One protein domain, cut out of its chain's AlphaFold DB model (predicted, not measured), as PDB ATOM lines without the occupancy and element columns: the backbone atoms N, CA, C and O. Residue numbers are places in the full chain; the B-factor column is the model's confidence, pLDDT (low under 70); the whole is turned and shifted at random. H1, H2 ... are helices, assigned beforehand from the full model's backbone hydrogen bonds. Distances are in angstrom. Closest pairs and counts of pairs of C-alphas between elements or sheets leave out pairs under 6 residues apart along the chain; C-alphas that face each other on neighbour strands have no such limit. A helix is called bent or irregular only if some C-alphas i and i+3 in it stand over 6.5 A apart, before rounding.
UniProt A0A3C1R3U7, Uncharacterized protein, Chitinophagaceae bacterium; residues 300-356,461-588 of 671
ATOM      1  N   VAL A 300     286.508 241.015 249.659       97.81
ATOM      2  CA  VAL A 300     285.692 239.873 250.101       97.81
ATOM      3  C   VAL A 300     284.233 240.329 250.222       97.81
ATOM      4  O   VAL A 300     283.893 240.956 251.222       97.81
ATOM      5  N   PRO A 301     283.378 240.069 249.216       95.19
ATOM      6  CA  PRO A 301     282.049 240.680 249.136       95.19
ATOM      7  C   PRO A 301     281.134 240.300 250.308       95.19
ATOM      8  O   PRO A 301     280.571 241.185 250.946       95.19
ATOM      9  N   GLY A 302     281.061 239.016 250.662       93.69
ATOM     10  CA  GLY A 302     280.247 238.495 251.765       93.69
ATOM     11  C   GLY A 302     280.818 238.709 253.171       93.69
ATOM     12  O   GLY A 302     280.330 238.107 254.121       93.69
ATOM     13  N   LEU A 303     281.843 239.560 253.346       95.31
ATOM     14  CA  LEU A 303     282.489 239.789 254.652       95.31
ATOM     15  C   LEU A 303     281.513 240.272 255.737       95.31
ATOM     16  O   LEU A 303     281.746 240.035 256.919       95.31
ATOM     17  N   PHE A 304     280.440 240.953 255.331       94.12
ATOM     18  CA  PHE A 304     279.411 241.481 256.227       94.12
ATOM     19  C   PHE A 304     277.996 241.000 255.890       94.12
ATOM     20  O   PHE A 304     277.049 241.628 256.345       94.12
ATOM     21  N   GLY A 305     277.845 239.894 255.151       90.00
ATOM     22  CA  GLY A 305     276.545 239.246 254.920       90.00
ATOM     23  C   GLY A 305     275.652 239.893 253.856       90.00
ATOM     24  O   GLY A 305     274.435 239.823 253.957       90.00
ATOM     25  N   GLY A 306     276.239 240.590 252.878       89.62
ATOM     26  CA  GLY A 306     275.494 241.117 251.733       89.62
ATOM     27  C   GLY A 306     274.629 242.346 252.035       89.62
ATOM     28  O   GLY A 306     275.161 243.388 252.423       89.62
ATOM     29  N   SER A 307     273.329 242.257 251.747       88.12
ATOM     30  CA  SER A 307     272.352 243.345 251.894       88.12
ATOM     31  C   SER A 307     271.368 243.097 253.050       88.12
ATOM     32  O   SER A 307     271.398 242.056 253.704       88.12
ATOM     33  N   ASN A 308     270.495 244.074 253.316       83.44
ATOM     34  CA  ASN A 308     269.296 243.897 254.141       83.44
ATOM     35  C   ASN A 308     268.056 244.019 253.251       83.44
ATOM     36  O   ASN A 308     267.604 245.131 252.971       83.44
ATOM     37  N   GLY A 309     267.502 242.881 252.835       75.44
ATOM     38  CA  GLY A 309     266.281 242.816 252.024       75.44
ATOM     39  C   GLY A 309     266.515 242.627 250.524       75.44
ATOM     40  O   GLY A 309     265.651 243.002 249.735       75.44
ATOM     41  N   GLY A 310     267.674 242.091 250.129       78.31
ATOM     42  CA  GLY A 310     267.933 241.615 248.771       78.31
ATOM     43  C   GLY A 310     267.445 240.183 248.536       78.31
ATOM     44  O   GLY A 310     266.586 239.679 249.255       78.31
ATOM     45  N   ASN A 311     267.985 239.538 247.503       80.44
ATOM     46  CA  ASN A 311     267.631 238.178 247.079       80.44
ATOM     47  C   ASN A 311     268.880 237.290 246.918       80.44
ATOM     48  O   ASN A 311     268.950 236.442 246.027       80.44
ATOM     49  N   GLU A 312     269.906 237.518 247.740       83.25
ATOM     50  CA  GLU A 312     271.217 236.877 247.611       83.25
ATOM     51  C   GLU A 312     271.246 235.446 248.164       83.25
ATOM     52  O   GLU A 312     272.089 234.640 247.756       83.25
ATOM     53  N   HIS A 313     270.360 235.136 249.113       83.94
ATOM     54  CA  HIS A 313     270.360 233.877 249.849       83.94
ATOM     55  C   HIS A 313     269.349 232.865 249.293       83.94
ATOM     56  O   HIS A 313     268.393 233.199 248.597       83.94
ATOM     57  N   SER A 314     269.576 231.586 249.603       76.69
ATOM     58  CA  SER A 314     268.756 230.460 249.140       76.69
ATOM     59  C   SER A 314     268.391 229.527 250.296       76.69
ATOM     60  O   SER A 314     268.869 229.700 251.417       76.69
ATOM     61  N   VAL A 315     267.568 228.513 250.017       78.06
ATOM     62  CA  VAL A 315     267.005 227.586 251.018       78.06
ATOM     63  C   VAL A 315     268.035 226.768 251.813       78.06
ATOM     64  O   VAL A 315     267.720 226.291 252.896       78.06
ATOM     65  N   ASN A 316     269.279 226.633 251.338       82.19
ATOM     66  CA  ASN A 316     270.309 225.765 251.938       82.19
ATOM     67  C   ASN A 316     271.045 226.385 253.149       82.19
ATOM     68  O   ASN A 316     272.223 226.098 253.371       82.19
ATOM     69  N   ALA A 317     270.399 227.283 253.889       89.75
ATOM     70  CA  ALA A 317     270.994 228.000 255.014       89.75
ATOM     71  C   ALA A 317     270.494 227.442 256.351       89.75
ATOM     72  O   ALA A 317     269.313 227.115 256.493       89.75
ATOM     73  N   LYS A 318     271.360 227.386 257.368       93.12
ATOM     74  CA  LYS A 318     270.993 226.818 258.676       93.12
ATOM     75  C   LYS A 318     269.878 227.610 259.345       93.12
ATOM     76  O   LYS A 318     269.028 227.039 260.023       93.12
ATOM     77  N   PHE A 319     269.870 228.927 259.169       92.81
ATOM     78  CA  PHE A 319     268.808 229.800 259.648       92.81
ATOM     79  C   PHE A 319     267.452 229.429 259.032       92.81
ATOM     80  O   PHE A 319     266.456 229.332 259.749       92.81
ATOM     81  N   VAL A 320     267.432 229.148 257.724       92.94
ATOM     82  CA  VAL A 320     266.229 228.711 257.002       92.94
ATOM     83  C   VAL A 320     265.767 227.350 257.514       92.94
ATOM     84  O   VAL A 320     264.594 227.203 257.848       92.94
ATOM     85  N   GLU A 321     266.680 226.391 257.688       92.81
ATOM     86  CA  GLU A 321     266.369 225.075 258.266       92.81
ATOM     87  C   GLU A 321     265.734 225.191 259.662       92.81
ATOM     88  O   GLU A 321     264.768 224.491 259.975       92.81
ATOM     89  N   LYS A 322     266.239 226.100 260.511       92.12
ATOM     90  CA  LYS A 322     265.681 226.341 261.851       92.12
ATOM     91  C   LYS A 322     264.286 226.957 261.814       92.12
ATOM     92  O   LYS A 322     263.463 226.587 262.648       92.12
ATOM     93  N   LEU A 323     264.004 227.859 260.877       90.81
ATOM     94  CA  LEU A 323     262.667 228.436 260.700       90.81
ATOM     95  C   LEU A 323     261.676 227.425 260.100       90.81
ATOM     96  O   LEU A 323     260.537 227.322 260.560       90.81
ATOM     97  N   ALA A 324     262.119 226.625 259.134       90.00
ATOM     98  CA  ALA A 324     261.307 225.566 258.543       90.00
ATOM     99  C   ALA A 324     260.909 224.508 259.587       90.00
ATOM    100  O   ALA A 324     259.753 224.088 259.642       90.00
ATOM    101  N   ALA A 325     261.826 224.149 260.496       88.81
ATOM    102  CA  ALA A 325     261.563 223.208 261.590       88.81
ATOM    103  C   ALA A 325     260.446 223.660 262.553       88.81
ATOM    104  O   ALA A 325     259.928 222.845 263.315       88.81
ATOM    105  N   VAL A 326     260.075 224.944 262.527       85.44
ATOM    106  CA  VAL A 326     259.047 225.535 263.397       85.44
ATOM    107  C   VAL A 326     257.798 225.956 262.620       85.44
ATOM    108  O   VAL A 326     256.938 226.646 263.161       85.44
ATOM    109  N   GLY A 327     257.680 225.515 261.363       86.19
ATOM    110  CA  GLY A 327     256.496 225.702 260.527       86.19
ATOM    111  C   GLY A 327     256.475 226.988 259.699       86.19
ATOM    112  O   GLY A 327     255.442 227.288 259.101       86.19
ATOM    113  N   VAL A 328     257.575 227.748 259.632       88.75
ATOM    114  CA  VAL A 328     257.669 228.899 258.720       88.75
ATOM    115  C   VAL A 328     257.867 228.382 257.290       88.75
ATOM    116  O   VAL A 328     258.790 227.596 257.068       88.75
ATOM    117  N   PRO A 329     257.048 228.810 256.307       91.81
ATOM    118  CA  PRO A 329     257.259 228.453 254.906       91.81
ATOM    119  C   PRO A 329     258.668 228.830 254.433       91.81
ATOM    120  O   PRO A 329     259.159 229.907 254.772       91.81
ATOM    121  N   GLU A 330     259.302 227.977 253.625       90.06
ATOM    122  CA  GLU A 330     260.700 228.168 253.201       90.06
ATOM    123  C   GLU A 330     260.943 229.522 252.526       90.06
ATOM    124  O   GLU A 330     261.933 230.183 252.822       90.06
ATOM    125  N   GLU A 331     260.020 229.979 251.678       89.38
ATOM    126  CA  GLU A 331     260.106 231.287 251.017       89.38
ATOM    127  C   GLU A 331     260.158 232.440 252.033       89.38
ATOM    128  O   GLU A 331     261.023 233.314 251.957       89.38
ATOM    129  N   ASN A 332     259.294 232.401 253.051       90.88
ATOM    130  CA  ASN A 332     259.295 233.394 254.125       90.88
ATOM    131  C   ASN A 332     260.583 233.315 254.950       90.88
ATOM    132  O   ASN A 332     261.141 234.346 255.317       90.88
ATOM    133  N   ALA A 333     261.082 232.107 255.215       91.81
ATOM    134  CA  ALA A 333     262.330 231.907 255.941       91.81
ATOM    135  C   ALA A 333     263.551 232.451 255.172       91.81
ATOM    136  O   ALA A 333     264.423 233.076 255.777       91.81
ATOM    137  N   VAL A 334     263.594 232.275 253.846       91.88
ATOM    138  CA  VAL A 334     264.626 232.866 252.975       91.88
ATOM    139  C   VAL A 334     264.524 234.390 252.968       91.88
ATOM    140  O   VAL A 334     265.537 235.061 253.147       91.88
ATOM    141  N   ASN A 335     263.319 234.953 252.854       90.56
ATOM    142  CA  ASN A 335     263.116 236.405 252.914       90.56
ATOM    143  C   ASN A 335     263.565 236.995 254.260       90.56
ATOM    144  O   ASN A 335     264.194 238.053 254.301       90.56
ATOM    145  N   MET A 336     263.315 236.287 255.365       90.94
ATOM    146  CA  MET A 336     263.839 236.662 256.680       90.94
ATOM    147  C   MET A 336     265.372 236.613 256.711       90.94
ATOM    148  O   MET A 336     265.996 237.543 257.215       90.94
ATOM    149  N   LEU A 337     265.999 235.579 256.139       91.38
ATOM    150  CA  LEU A 337     267.458 235.518 256.041       91.38
ATOM    151  C   LEU A 337     268.019 236.688 255.221       91.38
ATOM    152  O   LEU A 337     268.943 237.353 255.682       91.38
ATOM    153  N   ASN A 338     267.444 236.994 254.057       90.00
ATOM    154  CA  ASN A 338     267.846 238.147 253.244       90.00
ATOM    155  C   ASN A 338     267.710 239.478 254.010       90.00
ATOM    156  O   ASN A 338     268.525 240.383 253.845       90.00
ATOM    157  N   ALA A 339     266.711 239.616 254.886       88.31
ATOM    158  CA  ALA A 339     266.554 240.807 255.723       88.31
ATOM    159  C   ALA A 339     267.622 240.911 256.831       88.31
ATOM    160  O   ALA A 339     267.995 242.018 257.234       88.31
ATOM    161  N   TYR A 340     268.115 239.773 257.328       89.62
ATOM    162  CA  TYR A 340     268.941 239.697 258.537       89.62
ATOM    163  C   TYR A 340     270.408 239.341 258.293       89.62
ATOM    164  O   TYR A 340     271.201 239.405 259.232       89.62
ATOM    165  N   SER A 341     270.797 238.960 257.077       90.19
ATOM    166  CA  SER A 341     272.154 238.473 256.801       90.19
ATOM    167  C   SER A 341     273.204 239.550 257.016       90.19
ATOM    168  O   SER A 341     274.213 239.285 257.682       90.19
ATOM    169  N   TYR A 342     272.935 240.783 256.579       92.44
ATOM    170  CA  TYR A 342     273.874 241.867 256.798       92.44
ATOM    171  C   TYR A 342     274.008 242.246 258.278       92.44
ATOM    172  O   TYR A 342     273.030 242.557 258.963       92.44
ATOM    173  N   TRP A 343     275.252 242.267 258.758       91.94
ATOM    174  CA  TRP A 343     275.593 242.461 260.175       91.94
ATOM    175  C   TRP A 343     276.605 243.579 260.431       91.94
ATOM    176  O   TRP A 343     277.072 243.758 261.554       91.94
ATOM    177  N   GLY A 344     276.937 244.351 259.396       90.94
ATOM    178  CA  GLY A 344     277.866 245.473 259.495       90.94
ATOM    179  C   GLY A 344     277.338 246.663 260.307       90.94
ATOM    180  O   GLY A 344     276.275 246.637 260.922       90.94
ATOM    181  N   ASN A 345     278.067 247.770 260.303       88.06
ATOM    182  CA  ASN A 345     277.764 248.974 261.075       88.06
ATOM    183  C   ASN A 345     276.481 249.687 260.640       88.06
ATOM    184  O   ASN A 345     275.929 250.432 261.455       88.06
ATOM    185  N   MET A 346     276.022 249.427 259.411       83.38
ATOM    186  CA  MET A 346     274.790 249.961 258.807       83.38
ATOM    187  C   MET A 346     273.561 249.051 259.050       83.38
ATOM    188  O   MET A 346     272.662 249.044 258.227       83.38
ATOM    189  N   SER A 347     273.564 248.213 260.101       61.53
ATOM    190  CA  SER A 347     272.576 247.132 260.344       61.53
ATOM    191  C   SER A 347     271.444 247.491 261.322       61.53
ATOM    192  O   SER A 347     270.982 246.632 262.075       61.53
ATOM    193  N   SER A 348     271.008 248.754 261.392       61.97
ATOM    194  CA  SER A 348     269.868 249.108 262.257       61.97
ATOM    195  C   SER A 348     268.532 248.892 261.539       61.97
ATOM    196  O   SER A 348     268.464 248.993 260.322       61.97
ATOM    197  N   LEU A 349     267.438 248.647 262.275       51.34
ATOM    198  CA  LEU A 349     266.100 248.409 261.691       51.34
ATOM    199  C   LEU A 349     265.617 249.519 260.736       51.34
ATOM    200  O   LEU A 349     264.745 249.286 259.906       51.34
ATOM    201  N   ASN A 350     266.177 250.726 260.856       57.88
ATOM    202  CA  ASN A 350     265.819 251.893 260.049       57.88
ATOM    203  C   ASN A 350     266.900 252.278 259.021       57.88
ATOM    204  O   ASN A 350     266.789 253.323 258.375       57.88
ATOM    205  N   GLU A 351     267.963 251.483 258.895       71.00
ATOM    206  CA  GLU A 351     269.063 251.688 257.957       71.00
ATOM    207  C   GLU A 351     269.309 250.392 257.201       71.00
ATOM    208  O   GLU A 351     269.742 249.398 257.768       71.00
ATOM    209  N   THR A 352     269.050 250.414 255.901       73.19
ATOM    210  CA  THR A 352     269.359 249.291 255.026       73.19
ATOM    211  C   THR A 352     270.599 249.597 254.201       73.19
ATOM    212  O   THR A 352     270.902 250.753 253.874       73.19
ATOM    213  N   THR A 353     271.325 248.541 253.853       86.19
ATOM    214  CA  THR A 353     272.308 248.567 252.775       86.19
ATOM    215  C   THR A 353     271.870 247.605 251.684       86.19
ATOM    216  O   THR A 353     271.343 246.533 251.968       86.19
ATOM    217  N   SER A 354     272.093 247.986 250.431       84.56
ATOM    218  CA  SER A 354     271.756 247.165 249.265       84.56
ATOM    219  C   SER A 354     272.877 246.194 248.878       84.56
ATOM    220  O   SER A 354     272.723 245.432 247.934       84.56
ATOM    221  N   GLY A 355     274.012 246.224 249.588       88.19
ATOM    222  CA  GLY A 355     275.108 245.273 249.412       88.19
ATOM    223  C   GLY A 355     276.508 245.883 249.595       88.19
ATOM    224  O   GLY A 355     276.645 247.051 249.978       88.19
ATOM    225  N   PRO A 356     277.569 245.097 249.345       91.81
ATOM    226  CA  PRO A 356     278.960 245.493 249.545       91.81
ATOM    227  C   PRO A 356     279.510 246.376 248.416       91.81
ATOM    228  O   PRO A 356     279.039 246.355 247.278       91.81
ATOM    229  N   ILE A 461     299.162 238.803 250.774       98.25
ATOM    230  CA  ILE A 461     299.026 237.737 251.778       98.25
ATOM    231  C   ILE A 461     298.812 238.344 253.166       98.25
ATOM    232  O   ILE A 461     297.958 237.866 253.900       98.25
ATOM    233  N   ALA A 462     299.529 239.413 253.521       98.12
ATOM    234  CA  ALA A 462     299.330 240.100 254.795       98.12
ATOM    235  C   ALA A 462     297.918 240.703 254.912       98.12
ATOM    236  O   ALA A 462     297.279 240.556 255.949       98.12
ATOM    237  N   ALA A 463     297.400 241.321 253.845       97.56
ATOM    238  CA  ALA A 463     296.023 241.815 253.811       97.56
ATOM    239  C   ALA A 463     295.002 240.674 253.977       97.56
ATOM    240  O   ALA A 463     294.102 240.769 254.807       97.56
ATOM    241  N   LEU A 464     295.181 239.563 253.255       98.06
ATOM    242  CA  LEU A 464     294.339 238.372 253.399       98.06
ATOM    243  C   LEU A 464     294.450 237.743 254.792       98.06
ATOM    244  O   LEU A 464     293.452 237.261 255.307       98.06
ATOM    245  N   ALA A 465     295.623 237.778 255.427       98.00
ATOM    246  CA  ALA A 465     295.818 237.281 256.786       98.00
ATOM    247  C   ALA A 465     295.067 238.130 257.822       98.00
ATOM    248  O   ALA A 465     294.520 237.574 258.769       98.00
ATOM    249  N   ILE A 466     294.979 239.452 257.625       97.81
ATOM    250  CA  ILE A 466     294.135 240.328 258.456       97.81
ATOM    251  C   ILE A 466     292.659 239.938 258.302       97.81
ATOM    252  O   ILE A 466     291.963 239.776 259.303       97.81
ATOM    253  N   ILE A 467     292.190 239.731 257.066       97.94
ATOM    254  CA  ILE A 467     290.801 239.328 256.798       97.94
ATOM    255  C   ILE A 467     290.517 237.926 257.358       97.94
ATOM    256  O   ILE A 467     289.486 237.718 257.986       97.94
ATOM    257  N   ALA A 468     291.440 236.977 257.199       98.00
ATOM    258  CA  ALA A 468     291.321 235.628 257.748       98.00
ATOM    259  C   ALA A 468     291.332 235.631 259.284       98.00
ATOM    260  O   ALA A 468     290.562 234.906 259.907       98.00
ATOM    261  N   GLY A 469     292.167 236.471 259.903       97.75
ATOM    262  CA  GLY A 469     292.161 236.686 261.348       97.75
ATOM    263  C   GLY A 469     290.810 237.203 261.834       97.75
ATOM    264  O   GLY A 469     290.266 236.669 262.798       97.75
ATOM    265  N   PHE A 470     290.231 238.181 261.132       96.81
ATOM    266  CA  PHE A 470     288.873 238.660 261.401       96.81
ATOM    267  C   PHE A 470     287.828 237.552 261.220       96.81
ATOM    268  O   PHE A 470     287.031 237.326 262.121       96.81
ATOM    269  N   TRP A 471     287.890 236.786 260.128       96.94
ATOM    270  CA  TRP A 471     286.993 235.653 259.889       96.94
ATOM    271  C   TRP A 471     287.036 234.601 261.019       96.94
ATOM    272  O   TRP A 471     286.009 234.048 261.418       96.94
ATOM    273  N   LEU A 472     288.211 234.331 261.586       97.19
ATOM    274  CA  LEU A 472     288.354 233.363 262.677       97.19
ATOM    275  C   LEU A 472     287.912 233.905 264.045       97.19
ATOM    276  O   LEU A 472     287.511 233.111 264.894       97.19
ATOM    277  N   SER A 473     288.009 235.220 264.262       96.38
ATOM    278  CA  SER A 473     287.826 235.859 265.577       96.38
ATOM    279  C   SER A 473     286.516 236.626 265.751       96.38
ATOM    280  O   SER A 473     286.137 236.887 266.891       96.38
ATOM    281  N   ALA A 474     285.829 236.989 264.666       95.44
ATOM    282  CA  ALA A 474     284.560 237.701 264.733       95.44
ATOM    283  C   ALA A 474     283.470 236.844 265.398       95.44
ATOM    284  O   ALA A 474     283.410 235.626 265.212       95.44
ATOM    285  N   ASP A 475     282.583 237.497 266.150       93.75
ATOM    286  CA  ASP A 475     281.410 236.862 266.765       93.75
ATOM    287  C   ASP A 475     280.186 236.811 265.832       93.75
ATOM    288  O   ASP A 475     279.190 236.160 266.156       93.75
ATOM    289  N   TYR A 476     280.286 237.470 264.668       94.38
ATOM    290  CA  TYR A 476     279.254 237.581 263.633       94.38
ATOM    291  C   TYR A 476     277.929 238.166 264.128       94.38
ATOM    292  O   TYR A 476     276.871 237.906 263.546       94.38
ATOM    293  N   SER A 477     277.980 238.951 265.206       92.19
ATOM    294  CA  SER A 477     276.820 239.637 265.756       92.19
ATOM    295  C   SER A 477     276.623 241.018 265.123       92.19
ATOM    296  O   SER A 477     277.568 241.791 264.966       92.19
ATOM    297  N   GLY A 478     275.383 241.313 264.730       89.06
ATOM    298  CA  GLY A 478     274.966 242.613 264.196       89.06
ATOM    299  C   GLY A 478     274.289 243.484 265.256       89.06
ATOM    300  O   GLY A 478     273.831 242.986 266.285       89.06
ATOM    301  N   LYS A 479     274.160 244.795 265.001       85.31
ATOM    302  CA  LYS A 479     273.473 245.712 265.934       85.31
ATOM    303  C   LYS A 479     271.986 245.374 266.091       85.31
ATOM    304  O   LYS A 479     271.461 245.494 267.191       85.31
ATOM    305  N   GLY A 480     271.334 244.928 265.013       84.38
ATOM    306  CA  GLY A 480     269.923 244.525 265.007       84.38
ATOM    307  C   GLY A 480     269.638 243.127 265.572       84.38
ATOM    308  O   GLY A 480     268.477 242.757 265.710       84.38
ATOM    309  N   ASP A 481     270.659 242.337 265.929       90.19
ATOM    310  CA  ASP A 481     270.481 240.940 266.360       90.19
ATOM    311  C   ASP A 481     269.613 240.800 267.621       90.19
ATOM    312  O   ASP A 481     268.867 239.828 267.757       90.19
ATOM    313  N   ALA A 482     269.704 241.757 268.550       90.25
ATOM    314  CA  ALA A 482     268.890 241.758 269.766       90.25
ATOM    315  C   ALA A 482     267.402 241.974 269.455       90.25
ATOM    316  O   ALA A 482     266.544 241.307 270.040       90.25
ATOM    317  N   ASP A 483     267.106 242.853 268.498       87.94
ATOM    318  CA  ASP A 483     265.744 243.135 268.059       87.94
ATOM    319  C   ASP A 483     265.175 241.955 267.272       87.94
ATOM    320  O   ASP A 483     264.055 241.532 267.539       87.94
ATOM    321  N   ILE A 484     265.961 241.353 266.371       89.31
ATOM    322  CA  ILE A 484     265.574 240.135 265.635       89.31
ATOM    323  C   ILE A 484     265.200 239.024 266.619       89.31
ATOM    324  O   ILE A 484     264.131 238.420 266.503       89.31
ATOM    325  N   LYS A 485     266.048 238.793 267.629       91.88
ATOM    326  CA  LYS A 485     265.793 237.803 268.678       91.88
ATOM    327  C   LYS A 485     264.490 238.101 269.422       91.88
ATOM    328  O   LYS A 485     263.654 237.213 269.564       91.88
ATOM    329  N   THR A 486     264.304 239.343 269.864       90.38
ATOM    330  CA  THR A 486     263.123 239.766 270.635       90.38
ATOM    331  C   THR A 486     261.839 239.669 269.805       90.38
ATOM    332  O   THR A 486     260.829 239.152 270.280       90.38
ATOM    333  N   ASN A 487     261.883 240.089 268.539       88.88
ATOM    334  CA  ASN A 487     260.756 240.014 267.611       88.88
ATOM    335  C   ASN A 487     260.356 238.566 267.322       88.88
ATOM    336  O   ASN A 487     259.165 238.265 267.239       88.88
ATOM    337  N   PHE A 488     261.330 237.661 267.208       89.06
ATOM    338  CA  PHE A 488     261.057 236.236 267.067       89.06
ATOM    339  C   PHE A 488     260.413 235.652 268.333       89.06
ATOM    340  O   PHE A 488     259.387 234.985 268.231       89.06
ATOM    341  N   GLU A 489     260.952 235.942 269.525       89.50
ATOM    342  CA  GLU A 489     260.368 235.501 270.806       89.50
ATOM    343  C   GLU A 489     258.905 235.956 270.943       89.50
ATOM    344  O   GLU A 489     258.022 235.175 271.316       89.50
ATOM    345  N   HIS A 490     258.633 237.211 270.584       87.06
ATOM    346  CA  HIS A 490     257.294 237.787 270.610       87.06
ATOM    347  C   HIS A 490     256.362 237.146 269.569       87.06
ATOM    348  O   HIS A 490     255.256 236.728 269.903       87.06
ATOM    349  N   SER A 491     256.814 236.989 268.323       84.56
ATOM    350  CA  SER A 491     256.007 236.379 267.253       84.56
ATOM    351  C   SER A 491     255.673 234.916 267.557       84.56
ATOM    352  O   SER A 491     254.540 234.476 267.367       84.56
ATOM    353  N   PHE A 492     256.638 234.170 268.099       83.19
ATOM    354  CA  PHE A 492     256.452 232.778 268.495       83.19
ATOM    355  C   PHE A 492     255.410 232.647 269.610       83.19
ATOM    356  O   PHE A 492     254.483 231.843 269.504       83.19
ATOM    357  N   THR A 493     255.508 233.475 270.653       81.69
ATOM    358  CA  THR A 493     254.553 233.444 271.774       81.69
ATOM    359  C   THR A 493     253.150 233.916 271.384       81.69
ATOM    360  O   THR A 493     252.180 233.389 271.926       81.69
ATOM    361  N   GLN A 494     253.014 234.831 270.415       75.25
ATOM    362  CA  GLN A 494     251.714 235.282 269.898       75.25
ATOM    363  C   GLN A 494     251.046 234.307 268.920       75.25
ATOM    364  O   GLN A 494     249.818 234.252 268.861       75.25
ATOM    365  N   SER A 495     251.822 233.513 268.173       68.00
ATOM    366  CA  SER A 495     251.279 232.509 267.241       68.00
ATOM    367  C   SER A 495     250.473 231.399 267.941       68.00
ATOM    368  O   SER A 495     249.612 230.760 267.333       68.00
ATOM    369  N   ALA A 496     250.668 231.226 269.251       62.47
ATOM    370  CA  ALA A 496     249.898 230.327 270.102       62.47
ATOM    371  C   ALA A 496     248.555 230.949 270.550       62.47
ATOM    372  O   ALA A 496     248.314 231.202 271.726       62.47
ATOM    373  N   SER A 497     247.691 231.227 269.570       54.28
ATOM    374  CA  SER A 497     246.224 231.381 269.659       54.28
ATOM    375  C   SER A 497     245.586 231.459 271.068       54.28
ATOM    376  O   SER A 497     245.135 230.463 271.631       54.28
ATOM    377  N   GLY A 498     245.445 232.679 271.601       57.31
ATOM    378  CA  GLY A 498     244.448 233.035 272.629       57.31
ATOM    379  C   GLY A 498     244.607 232.426 274.032       57.31
ATOM    380  O   GLY A 498     243.772 232.697 274.895       57.31
ATOM    381  N   GLN A 499     245.649 231.631 274.284       59.34
ATOM    382  CA  GLN A 499     245.985 231.106 275.611       59.34
ATOM    383  C   GLN A 499     246.973 232.048 276.325       59.34
ATOM    384  O   GLN A 499     247.841 232.631 275.672       59.34
ATOM    385  N   PRO A 500     246.889 232.212 277.660       65.31
ATOM    386  CA  PRO A 500     247.897 232.961 278.401       65.31
ATOM    387  C   PRO A 500     249.273 232.302 278.231       65.31
ATOM    388  O   PRO A 500     249.418 231.091 278.408       65.31
ATOM    389  N   VAL A 501     250.284 233.105 277.886       72.81
ATOM    390  CA  VAL A 501     251.663 232.643 277.669       72.81
ATOM    391  C   VAL A 501     252.167 231.943 278.934       72.81
ATOM    392  O   VAL A 501     252.344 232.575 279.976       72.81
ATOM    393  N   SER A 502     252.388 230.628 278.859       78.56
ATOM    394  CA  SER A 502     252.917 229.868 279.992       78.56
ATOM    395  C   SER A 502     254.426 230.117 280.162       78.56
ATOM    396  O   SER A 502     255.131 230.338 279.170       78.56
ATOM    397  N   PRO A 503     254.978 230.011 281.387       81.31
ATOM    398  CA  PRO A 503     256.424 230.103 281.605       81.31
ATOM    399  C   PRO A 503     257.236 229.096 280.770       81.31
ATOM    400  O   PRO A 503     258.356 229.391 280.360       81.31
ATOM    401  N   GLN A 504     256.661 227.925 280.472       82.69
ATOM    402  CA  GLN A 504     257.279 226.905 279.619       82.69
ATOM    403  C   GLN A 504     257.361 227.351 278.156       82.69
ATOM    404  O   GLN A 504     258.407 227.198 277.529       82.69
ATOM    405  N   MET A 505     256.299 227.960 277.622       80.88
ATOM    406  CA  MET A 505     256.303 228.502 276.259       80.88
ATOM    407  C   MET A 505     257.285 229.663 276.114       80.88
ATOM    408  O   MET A 505     257.968 229.768 275.099       80.88
ATOM    409  N   GLN A 506     257.402 230.504 277.142       84.00
ATOM    410  CA  GLN A 506     258.369 231.596 277.149       84.00
ATOM    411  C   GLN A 506     259.817 231.075 277.154       84.00
ATOM    412  O   GLN A 506     260.648 231.566 276.393       84.00
ATOM    413  N   GLN A 507     260.116 230.042 277.949       85.56
ATOM    414  CA  GLN A 507     261.430 229.387 277.942       85.56
ATOM    415  C   GLN A 507     261.737 228.708 276.601       85.56
ATOM    416  O   GLN A 507     262.857 228.814 276.097       85.56
ATOM    417  N   GLN A 508     260.746 228.052 275.994       86.19
ATOM    418  CA  GLN A 508     260.885 227.448 274.672       86.19
ATOM    419  C   GLN A 508     261.182 228.509 273.601       86.19
ATOM    420  O   GLN A 508     262.143 228.353 272.849       86.19
ATOM    421  N   ALA A 509     260.431 229.616 273.586       86.62
ATOM    422  CA  ALA A 509     260.653 230.734 272.670       86.62
ATOM    423  C   ALA A 509     262.079 231.294 272.793       86.62
ATOM    424  O   ALA A 509     262.765 231.464 271.789       86.62
ATOM    425  N   GLN A 510     262.560 231.503 274.024       90.31
ATOM    426  CA  GLN A 510     263.915 231.996 274.289       90.31
ATOM    427  C   GLN A 510     265.005 231.025 273.817       90.31
ATOM    428  O   GLN A 510     266.011 231.459 273.249       90.31
ATOM    429  N   SER A 511     264.822 229.719 274.042       90.06
ATOM    430  CA  SER A 511     265.761 228.693 273.573       90.06
ATOM    431  C   SER A 511     265.821 228.663 272.048       90.06
ATOM    432  O   SER A 511     266.902 228.701 271.469       90.06
ATOM    433  N   MET A 512     264.661 228.667 271.394       89.62
ATOM    434  CA  MET A 512     264.568 228.631 269.937       89.62
ATOM    435  C   MET A 512     265.130 229.902 269.305       89.62
ATOM    436  O   MET A 512     265.877 229.817 268.336       89.62
ATOM    437  N   ALA A 513     264.859 231.070 269.892       92.00
ATOM    438  CA  ALA A 513     265.441 232.333 269.454       92.00
ATOM    439  C   ALA A 513     266.973 232.312 269.557       92.00
ATOM    440  O   ALA A 513     267.670 232.786 268.663       92.00
ATOM    441  N   LYS A 514     267.529 231.731 270.627       93.81
ATOM    442  CA  LYS A 514     268.981 231.579 270.788       93.81
ATOM    443  C   LYS A 514     269.584 230.650 269.729       93.81
ATOM    444  O   LYS A 514     270.626 230.984 269.158       93.81
ATOM    445  N   ASP A 515     268.941 229.519 269.456       93.25
ATOM    446  CA  ASP A 515     269.388 228.568 268.432       93.25
ATOM    447  C   ASP A 515     269.302 229.178 267.029       93.25
ATOM    448  O   ASP A 515     270.228 229.035 266.232       93.25
ATOM    449  N   LEU A 516     268.235 229.930 266.754       94.06
ATOM    450  CA  LEU A 516     268.045 230.670 265.512       94.06
ATOM    451  C   LEU A 516     269.150 231.716 265.304       94.06
ATOM    452  O   LEU A 516     269.769 231.760 264.243       94.06
ATOM    453  N   MET A 517     269.466 232.512 266.330       95.56
ATOM    454  CA  MET A 517     270.561 233.487 266.254       95.56
ATOM    455  C   MET A 517     271.932 232.820 266.114       95.56
ATOM    456  O   MET A 517     272.832 233.382 265.490       95.56
ATOM    457  N   THR A 518     272.107 231.621 266.670       96.19
ATOM    458  CA  THR A 518     273.326 230.827 266.467       96.19
ATOM    459  C   THR A 518     273.438 230.389 265.010       96.19
ATOM    460  O   THR A 518     274.484 230.594 264.400       96.19
ATOM    461  N   ALA A 519     272.351 229.881 264.425       95.69
ATOM    462  CA  ALA A 519     272.305 229.501 263.018       95.69
ATOM    463  C   ALA A 519     272.589 230.692 262.085       95.69
ATOM    464  O   ALA A 519     273.418 230.570 261.188       95.69
ATOM    465  N   LEU A 520     272.013 231.871 262.365       94.94
ATOM    466  CA  LEU A 520     272.288 233.098 261.602       94.94
ATOM    467  C   LEU A 520     273.780 233.459 261.601       94.94
ATOM    468  O   LEU A 520     274.359 233.788 260.568       94.94
ATOM    469  N   ARG A 521     274.428 233.385 262.770       96.12
ATOM    470  CA  ARG A 521     275.865 233.671 262.915       96.12
ATOM    471  C   ARG A 521     276.730 232.649 262.186       96.12
ATOM    472  O   ARG A 521     277.756 233.012 261.612       96.12
ATOM    473  N   GLU A 522     276.328 231.381 262.196       95.81
ATOM    474  CA  GLU A 522     277.008 230.329 261.442       95.81
ATOM    475  C   GLU A 522     276.903 230.546 259.929       95.81
ATOM    476  O   GLU A 522     277.912 230.392 259.237       95.81
ATOM    477  N   ASP A 523     275.740 230.964 259.429       95.19
ATOM    478  CA  ASP A 523     275.547 231.296 258.014       95.19
ATOM    479  C   ASP A 523     276.414 232.502 257.606       95.19
ATOM    480  O   ASP A 523     277.192 232.398 256.655       95.19
ATOM    481  N   ARG A 524     276.414 233.591 258.393       95.06
ATOM    482  CA  ARG A 524     277.288 234.770 258.178       95.06
ATOM    483  C   ARG A 524     278.779 234.397 258.136       95.06
ATOM    484  O   ARG A 524     279.534 234.873 257.281       95.06
ATOM    485  N   LYS A 525     279.220 233.518 259.047       96.38
ATOM    486  CA  LYS A 525     280.599 233.002 259.091       96.38
ATOM    487  C   LYS A 525     280.944 232.147 257.875       96.38
ATOM    488  O   LYS A 525     282.061 232.245 257.352       96.38
ATOM    489  N   SER A 526     280.014 231.293 257.456       95.00
ATOM    490  CA  SER A 526     280.157 230.438 256.278       95.00
ATOM    491  C   SER A 526     280.299 231.275 255.007       95.00
ATOM    492  O   SER A 526     281.241 231.075 254.237       95.00
ATOM    493  N   GLU A 527     279.440 232.279 254.834       93.50
ATOM    494  CA  GLU A 527     279.464 233.188 253.688       93.50
ATOM    495  C   GLU A 527     280.787 233.955 253.597       93.50
ATOM    496  O   GLU A 527     281.453 233.930 252.559       93.50
ATOM    497  N   THR A 528     281.230 234.545 254.714       95.69
ATOM    498  CA  THR A 528     282.524 235.235 254.785       95.69
ATOM    499  C   THR A 528     283.674 234.311 254.374       95.69
ATOM    500  O   THR A 528     284.563 234.710 253.620       95.69
ATOM    501  N   GLY A 529     283.663 233.064 254.858       96.75
ATOM    502  CA  GLY A 529     284.689 232.069 254.546       96.75
ATOM    503  C   GLY A 529     284.695 231.660 253.072       96.75
ATOM    504  O   GLY A 529     285.763 231.593 252.457       96.75
ATOM    505  N   SER A 530     283.511 231.434 252.495       96.06
ATOM    506  CA  SER A 530     283.334 231.083 251.082       96.06
ATOM    507  C   SER A 530     283.892 232.171 250.164       96.06
ATOM    508  O   SER A 530     284.723 231.899 249.291       96.06
ATOM    509  N   ASP A 531     283.527 233.429 250.421       97.00
ATOM    510  CA  ASP A 531     283.985 234.552 249.609       97.00
ATOM    511  C   ASP A 531     285.463 234.888 249.827       97.00
ATOM    512  O   ASP A 531     286.155 235.259 248.877       97.00
ATOM    513  N   LEU A 532     285.995 234.697 251.038       98.25
ATOM    514  CA  LEU A 532     287.430 234.824 251.289       98.25
ATOM    515  C   LEU A 532     288.220 233.797 250.467       98.25
ATOM    516  O   LEU A 532     289.199 234.151 249.807       98.25
ATOM    517  N   PHE A 533     287.790 232.532 250.473       98.19
ATOM    518  CA  PHE A 533     288.451 231.469 249.719       98.19
ATOM    519  C   PHE A 533     288.372 231.705 248.208       98.19
ATOM    520  O   PHE A 533     289.375 231.592 247.499       98.19
ATOM    521  N   ARG A 534     287.200 232.121 247.724       97.81
ATOM    522  CA  ARG A 534     286.983 232.549 246.342       97.81
ATOM    523  C   ARG A 534     287.965 233.649 245.928       97.81
ATOM    524  O   ARG A 534     288.640 233.513 244.906       97.81
ATOM    525  N   SER A 535     288.109 234.700 246.734       98.38
ATOM    526  CA  SER A 535     289.052 235.788 246.457       98.38
ATOM    527  C   SER A 535     290.506 235.317 246.452       98.38
ATOM    528  O   SER A 535     291.269 235.708 245.566       98.38
ATOM    529  N   ILE A 536     290.895 234.420 247.367       98.62
ATOM    530  CA  ILE A 536     292.229 233.797 247.365       98.62
ATOM    531  C   ILE A 536     292.484 233.065 246.040       98.62
ATOM    532  O   ILE A 536     293.545 233.259 245.442       98.62
ATOM    533  N   ILE A 537     291.521 232.276 245.548       98.69
ATOM    534  CA  ILE A 537     291.646 231.558 244.271       98.69
ATOM    535  C   ILE A 537     291.914 232.537 243.125       98.69
ATOM    536  O   ILE A 537     292.894 232.369 242.396       98.69
ATOM    537  N   PHE A 538     291.099 233.585 242.976       98.62
ATOM    538  CA  PHE A 538     291.281 234.554 241.891       98.62
ATOM    539  C   PHE A 538     292.616 235.300 241.980       98.62
ATOM    540  O   PHE A 538     293.274 235.509 240.958       98.62
ATOM    541  N   MET A 539     293.072 235.639 243.188       98.62
ATOM    542  CA  MET A 539     294.379 236.269 243.400       98.62
ATOM    543  C   MET A 539     295.541 235.332 243.048       98.62
ATOM    544  O   MET A 539     296.509 235.768 242.420       98.62
ATOM    545  N   VAL A 540     295.446 234.044 243.390       98.56
ATOM    546  CA  VAL A 540     296.444 233.025 243.022       98.56
ATOM    547  C   VAL A 540     296.481 232.819 241.508       98.56
ATOM    548  O   VAL A 540     297.565 232.810 240.919       98.56
ATOM    549  N   LEU A 541     295.320 232.716 240.857       98.75
ATOM    550  CA  LEU A 541     295.230 232.602 239.400       98.75
ATOM    551  C   LEU A 541     295.836 233.831 238.711       98.75
ATOM    552  O   LEU A 541     296.652 233.685 237.799       98.75
ATOM    553  N   ALA A 542     295.517 235.037 239.187       98.56
ATOM    554  CA  ALA A 542     296.103 236.268 238.672       98.56
ATOM    555  C   ALA A 542     297.628 236.296 238.850       98.56
ATOM    556  O   ALA A 542     298.353 236.608 237.903       98.56
ATOM    557  N   ALA A 543     298.137 235.909 240.025       98.12
ATOM    558  CA  ALA A 543     299.572 235.793 240.277       98.12
ATOM    559  C   ALA A 543     300.247 234.806 239.308       98.12
ATOM    560  O   ALA A 543     301.321 235.104 238.778       98.12
ATOM    561  N   GLY A 544     299.599 233.671 239.027       97.88
ATOM    562  CA  GLY A 544     300.045 232.692 238.038       97.88
ATOM    563  C   GLY A 544     300.146 233.283 236.630       97.88
ATOM    564  O   GLY A 544     301.191 233.161 235.988       97.88
ATOM    565  N   VAL A 545     299.111 233.995 236.169       98.44
ATOM    566  CA  VAL A 545     299.118 234.654 234.849       98.44
ATOM    567  C   VAL A 545     300.236 235.696 234.753       98.44
ATOM    568  O   VAL A 545     300.986 235.701 233.774       98.44
ATOM    569  N   LEU A 546     300.408 236.538 235.780       97.62
ATOM    570  CA  LEU A 546     301.497 237.519 235.825       97.62
ATOM    571  C   LEU A 546     302.871 236.842 235.785       97.62
ATOM    572  O   LEU A 546     303.767 237.302 235.077       97.62
ATOM    573  N   TRP A 547     303.045 235.733 236.505       95.62
ATOM    574  CA  TRP A 547     304.295 234.981 236.511       95.62
ATOM    575  C   TRP A 547     304.622 234.379 235.136       95.62
ATOM    576  O   TRP A 547     305.744 234.553 234.648       95.62
ATOM    577  N   PHE A 548     303.651 233.748 234.465       96.75
ATOM    578  CA  PHE A 548     303.832 233.233 233.101       96.75
ATOM    579  C   PHE A 548     304.138 234.350 232.094       96.75
ATOM    580  O   PHE A 548     305.003 234.176 231.227       96.75
ATOM    581  N   ALA A 549     303.481 235.506 232.223       96.00
ATOM    582  CA  ALA A 549     303.741 236.673 231.383       96.00
ATOM    583  C   ALA A 549     305.157 237.238 231.603       96.00
ATOM    584  O   ALA A 549     305.869 237.515 230.637       96.00
ATOM    585  N   LEU A 550     305.616 237.336 232.856       94.12
ATOM    586  CA  LEU A 550     306.978 237.771 233.190       94.12
ATOM    587  C   LEU A 550     308.045 236.805 232.671       94.12
ATOM    588  O   LEU A 550     309.092 237.239 232.193       94.12
ATOM    589  N   LYS A 551     307.772 235.496 232.703       94.56
ATOM    590  CA  LYS A 551     308.618 234.461 232.086       94.56
ATOM    591  C   LYS A 551     308.541 234.438 230.554       94.56
ATOM    592  O   LYS A 551     309.163 233.569 229.945       94.56
ATOM    593  N   LYS A 552     307.774 235.348 229.938       93.50
ATOM    594  CA  LYS A 552     307.520 235.428 228.490       93.50
ATOM    595  C   LYS A 552     306.986 234.114 227.898       93.50
ATOM    596  O   LYS A 552     307.179 233.840 226.719       93.50
ATOM    597  N   LYS A 553     306.302 233.297 228.713       96.25
ATOM    598  CA  LYS A 553     305.633 232.057 228.274       96.25
ATOM    599  C   LYS A 553     304.316 232.342 227.556       96.25
ATOM    600  O   LYS A 553     303.891 231.550 226.726       96.25
ATOM    601  N   ILE A 554     303.705 233.483 227.861       96.94
ATOM    602  CA  ILE A 554     302.540 234.037 227.172       96.94
ATOM    603  C   ILE A 554     302.825 235.495 226.804       96.94
ATOM    604  O   ILE A 554     303.612 236.170 227.474       96.94
ATOM    605  N   ASN A 555     302.205 235.984 225.729       95.38
ATOM    606  CA  ASN A 555     302.344 237.378 225.309       95.38
ATOM    607  C   ASN A 555     301.373 238.305 226.071       95.38
ATOM    608  O   ASN A 555     300.475 237.847 226.778       95.38
ATOM    609  N   ILE A 556     301.551 239.620 225.903       93.44
ATOM    610  CA  ILE A 556     300.753 240.666 226.572       93.44
ATOM    611  C   ILE A 556     299.255 240.500 226.296       93.44
ATOM    612  O   ILE A 556     298.452 240.606 227.217       93.44
ATOM    613  N   THR A 557     298.881 240.230 225.043       94.62
ATOM    614  CA  THR A 557     297.479 240.088 224.631       94.62
ATOM    615  C   THR A 557     296.823 238.899 225.324       94.62
ATOM    616  O   THR A 557     295.751 239.052 225.898       94.62
ATOM    617  N   VAL A 558     297.481 237.736 225.328       97.44
ATOM    618  CA  VAL A 558     296.978 236.529 225.999       97.44
ATOM    619  C   VAL A 558     296.846 236.777 227.499       97.44
ATOM    620  O   VAL A 558     295.784 236.529 228.052       97.44
ATOM    621  N   ALA A 559     297.866 237.348 228.148       97.94
ATOM    622  CA  ALA A 559     297.803 237.655 229.577       97.94
ATOM    623  C   ALA A 559     296.659 238.627 229.923       97.94
ATOM    624  O   ALA A 559     295.921 238.390 230.878       97.94
ATOM    625  N   ALA A 560     296.485 239.693 229.136       97.56
ATOM    626  CA  ALA A 560     295.420 240.671 229.340       97.56
ATOM    627  C   ALA A 560     294.025 240.061 229.125       97.56
ATOM    628  O   ALA A 560     293.139 240.292 229.942       97.56
ATOM    629  N   ILE A 561     293.832 239.248 228.079       97.38
ATOM    630  CA  ILE A 561     292.557 238.559 227.820       97.38
ATOM    631  C   ILE A 561     292.251 237.556 228.936       97.38
ATOM    632  O   ILE A 561     291.148 237.582 229.476       97.38
ATOM    633  N   THR A 562     293.216 236.722 229.340       98.56
ATOM    634  CA  THR A 562     293.021 235.757 230.433       98.56
ATOM    635  C   THR A 562     292.640 236.465 231.731       98.56
ATOM    636  O   THR A 562     291.678 236.063 232.379       98.56
ATOM    637  N   LEU A 563     293.336 237.547 232.098       98.69
ATOM    638  CA  LEU A 563     292.981 238.332 233.285       98.69
ATOM    639  C   LEU A 563     291.627 239.032 233.141       98.69
ATOM    640  O   LEU A 563     290.923 239.150 234.133       98.69
ATOM    641  N   THR A 564     291.243 239.456 231.934       98.56
ATOM    642  CA  THR A 564     289.914 240.039 231.683       98.56
ATOM    643  C   THR A 564     288.826 239.010 231.959       98.56
ATOM    644  O   THR A 564     287.890 239.300 232.694       98.56
ATOM    645  N   VAL A 565     288.970 237.792 231.427       98.56
ATOM    646  CA  VAL A 565     288.011 236.702 231.649       98.56
ATOM    647  C   VAL A 565     287.944 236.333 233.128       98.56
ATOM    648  O   VAL A 565     286.851 236.271 233.683       98.56
ATOM    649  N   LEU A 566     289.091 236.153 233.793       98.75
ATOM    650  CA  LEU A 566     289.121 235.868 235.229       98.75
ATOM    651  C   LEU A 566     288.462 236.987 236.046       98.75
ATOM    652  O   LEU A 566     287.700 236.691 236.956       98.75
ATOM    653  N   CYS A 567     288.712 238.252 235.700       98.31
ATOM    654  CA  CYS A 567     288.124 239.404 236.382       98.31
ATOM    655  C   CYS A 567     286.611 239.507 236.159       98.31
ATOM    656  O   CYS A 567     285.899 239.897 237.074       98.31
ATOM    657  N   LEU A 568     286.106 239.150 234.975       98.12
ATOM    658  CA  LEU A 568     284.666 239.102 234.717       98.12
ATOM    659  C   LEU A 568     283.986 237.981 235.501       98.12
ATOM    660  O   LEU A 568     282.934 238.215 236.079       98.12
ATOM    661  N   ILE A 569     284.578 236.784 235.556       98.31
ATOM    662  CA  ILE A 569     284.046 235.684 236.378       98.31
ATOM    663  C   ILE A 569     284.061 236.090 237.863       98.31
ATOM    664  O   ILE A 569     283.116 235.807 238.600       98.31
ATOM    665  N   ASP A 570     285.118 236.785 238.289       98.25
ATOM    666  CA  ASP A 570     285.261 237.310 239.645       98.25
ATOM    667  C   ASP A 570     284.211 238.385 239.985       98.25
ATOM    668  O   ASP A 570     283.598 238.357 241.043       98.25
ATOM    669  N   LEU A 571     283.942 239.327 239.093       98.12
ATOM    670  CA  LEU A 571     282.971 240.382 239.367       98.12
ATOM    671  C   LEU A 571     281.537 239.904 239.142       98.12
ATOM    672  O   LEU A 571     280.747 239.850 240.079       98.12
ATOM    673  N   MET A 572     281.222 239.406 237.946       96.75
ATOM    674  CA  MET A 572     279.853 239.037 237.572       96.75
ATOM    675  C   MET A 572     279.308 237.851 238.376       96.75
ATOM    676  O   MET A 572     278.100 237.739 238.574       96.75
ATOM    677  N   GLY A 573     280.181 236.970 238.881       95.69
ATOM    678  CA  GLY A 573     279.773 235.909 239.807       95.69
ATOM    679  C   GLY A 573     279.278 236.429 241.164       95.69
ATOM    680  O   GLY A 573     278.586 235.708 241.876       95.69
ATOM    681  N   VAL A 574     279.635 237.661 241.531       96.38
ATOM    682  CA  VAL A 574     279.112 238.371 242.707       96.38
ATOM    683  C   VAL A 574     277.959 239.275 242.291       96.38
ATOM    684  O   VAL A 574     276.931 239.283 242.956       96.38
ATOM    685  N   ASP A 575     278.086 239.982 241.169       95.50
ATOM    686  CA  ASP A 575     277.069 240.921 240.687       95.50
ATOM    687  C   ASP A 575     275.705 240.254 240.477       95.50
ATOM    688  O   ASP A 575     274.677 240.809 240.856       95.50
ATOM    689  N   THR A 576     275.700 239.021 239.961       93.75
ATOM    690  CA  THR A 576     274.480 238.217 239.763       93.75
ATOM    691  C   THR A 576     273.773 237.821 241.063       93.75
ATOM    692  O   THR A 576     272.636 237.364 241.013       93.75
ATOM    693  N   ARG A 577     274.383 238.023 242.237       92.81
ATOM    694  CA  ARG A 577     273.675 237.893 243.522       92.81
ATOM    695  C   ARG A 577     272.723 239.070 243.767       92.81
ATOM    696  O   ARG A 577     271.705 238.882 244.413       92.81
ATOM    697  N   TYR A 578     273.043 240.250 243.228       92.50
ATOM    698  CA  TYR A 578     272.355 241.521 243.509       92.50
ATOM    699  C   TYR A 578     271.562 242.087 242.327       92.50
ATOM    700  O   TYR A 578     270.724 242.968 242.511       92.50
ATOM    701  N   LEU A 579     271.892 241.658 241.108       93.19
ATOM    702  CA  LEU A 579     271.184 242.025 239.889       93.19
ATOM    703  C   LEU A 579     271.131 240.813 238.954       93.19
ATOM    704  O   LEU A 579     272.091 240.504 238.244       93.19
ATOM    705  N   ASN A 580     269.998 240.125 238.958       92.00
ATOM    706  CA  ASN A 580     269.729 238.950 238.140       92.00
ATOM    707  C   ASN A 580     268.306 238.986 237.563       92.00
ATOM    708  O   ASN A 580     267.624 240.004 237.596       92.00
ATOM    709  N   SER A 581     267.862 237.885 236.955       88.69
ATOM    710  CA  SER A 581     266.568 237.817 236.273       88.69
ATOM    711  C   SER A 581     265.350 238.062 237.167       88.69
ATOM    712  O   SER A 581     264.321 238.448 236.623       88.69
ATOM    713  N   THR A 582     265.435 237.840 238.485       88.00
ATOM    714  CA  THR A 582     264.314 238.062 239.416       88.00
ATOM    715  C   THR A 582     264.064 239.539 239.698       88.00
ATOM    716  O   THR A 582     262.966 239.901 240.100       88.00
ATOM    717  N   ASP A 583     265.046 240.405 239.438       89.69
ATOM    718  CA  ASP A 583     264.902 241.858 239.595       89.69
ATOM    719  C   ASP A 583     264.156 242.505 238.416       89.69
ATOM    720  O   ASP A 583     263.855 243.701 238.437       89.69
ATOM    721  N   PHE A 584     263.863 241.724 237.371       91.69
ATOM    722  CA  PHE A 584     263.134 242.168 236.190       91.69
ATOM    723  C   PHE A 584     261.705 241.632 236.193       91.69
ATOM    724  O   PHE A 584     261.477 240.424 236.242       91.69
ATOM    725  N   MET A 585     260.756 242.538 236.006       90.31
ATOM    726  CA  MET A 585     259.330 242.249 235.912       90.31
ATOM    727  C   MET A 585     258.732 242.804 234.626       90.31
ATOM    728  O   MET A 585     259.355 243.602 233.912       90.31
ATOM    729  N   ASP A 586     257.525 242.355 234.304       90.38
ATOM    730  CA  ASP A 586     256.798 242.884 233.162       90.38
ATOM    731  C   ASP A 586     256.346 244.324 233.441       90.38
ATOM    732  O   ASP A 586     256.019 244.716 234.562       90.38
ATOM    733  N   LYS A 587     256.339 245.158 232.397       84.25
ATOM    734  CA  LYS A 587     256.023 246.592 232.521       84.25
ATOM    735  C   LYS A 587     254.614 246.852 233.081       84.25
ATOM    736  O   LYS A 587     254.368 247.896 233.690       84.25
ATOM    737  N   GLU A 588     253.695 245.918 232.856       84.00
ATOM    738  CA  GLU A 588     252.331 245.959 233.380       84.00
ATOM    739  C   GLU A 588     252.299 245.757 234.901       84.00
ATOM    740  O   GLU A 588     251.634 246.522 235.591       84.00
TER     741      GLU A 588
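AT A GLANCE: This is residues 300 to 356 and 461 to 588 of the 671 residues of an uncharacterized protein of Chitinophagaceae bacterium (UniProt A0A3C1R3U7). One very long helix, H6, is the spine of this model: H7 folds back along its last part and H5 folds back across its first part, each making a helical hairpin with it. H4 runs beside the spine in the opposite direction, H1 and H2 each pack on a stretch of H6 nearer its middle, separate from each other, and H3 packs on H2. The printed part has 185 residues with seven named helices, H1 to H7 in chain order, and no named strand; the class is all helix. It is loose, with a radius of gyration of the C-alphas of 21.0 A, and elongated, spanning 78 by 49 by 28 A.

IN THESE COORDINATES: H6, residues 503 to 550, runs 70.4 A from C-alpha 503 at (256.424, 230.103, 281.605) to C-alpha 550 at (306.978, 237.771, 233.190). H7, residues 556 to 578, is 33.1 A long and ends at (272.355, 241.521, 243.509). H5 is residues 481 to 495, 21.0 A, and H4 residues 461 to 473, 17.9 A. H3 is residues 330 to 340, H2 residues 318 to 324, and H1 residues 301 to 304, irregular with C-alphas 301 and 304 7.6 A apart.

HOW THE PARTS SIT: H6 is the hub, touching five helices. Its residues 535 to 549 touch H7 at a shallow tilt of 12 degrees, opposite ways; the closest C-alphas, of Val 545 and Ala 559, are 6.2 A apart. Residues 525 to 536 touch H4 at a shallow tilt of 11 degrees, opposite ways, closest at the C-alphas of Thr 528 and Trp 471, 6.8 A. Residues 505 to 517 touch H5 at a steep tilt of 43 degrees, opposite ways, closest at the C-alphas of Ala 509 and Glu 489, 5.1 A. H2 touches residues 515 to 523, with the C-alphas of Phe 319 and Ala 519 closest at 4.9 A, and H1 touches residues 524 to 532, with those of Leu 303 and Thr 528 closest at 4.6 A. H3 touches H2, with the C-alphas of Ala 333 and Val 320 closest at 5.2 A. H5 and H7 are apart. Every O i to N i+4 pair is within hydrogen-bond range in H2, H3, H4, H5 and H6, and 16 of 19 in H7; H1 is too short for such a pair, and its one O i to N i+3 pair is not within range.

THE WHOLE: The two farthest C-alphas, of Pro 500 and Lys 552, are 77.8 A apart. Residues 357 to 460 are not printed, and C-alphas 356 and 461 are 21.6 A apart across the cut. The link from H1 to H2 is long. The mean pLDDT of the printed part is 90.0; residues 347 to 350 and 495 to 500 are under 70.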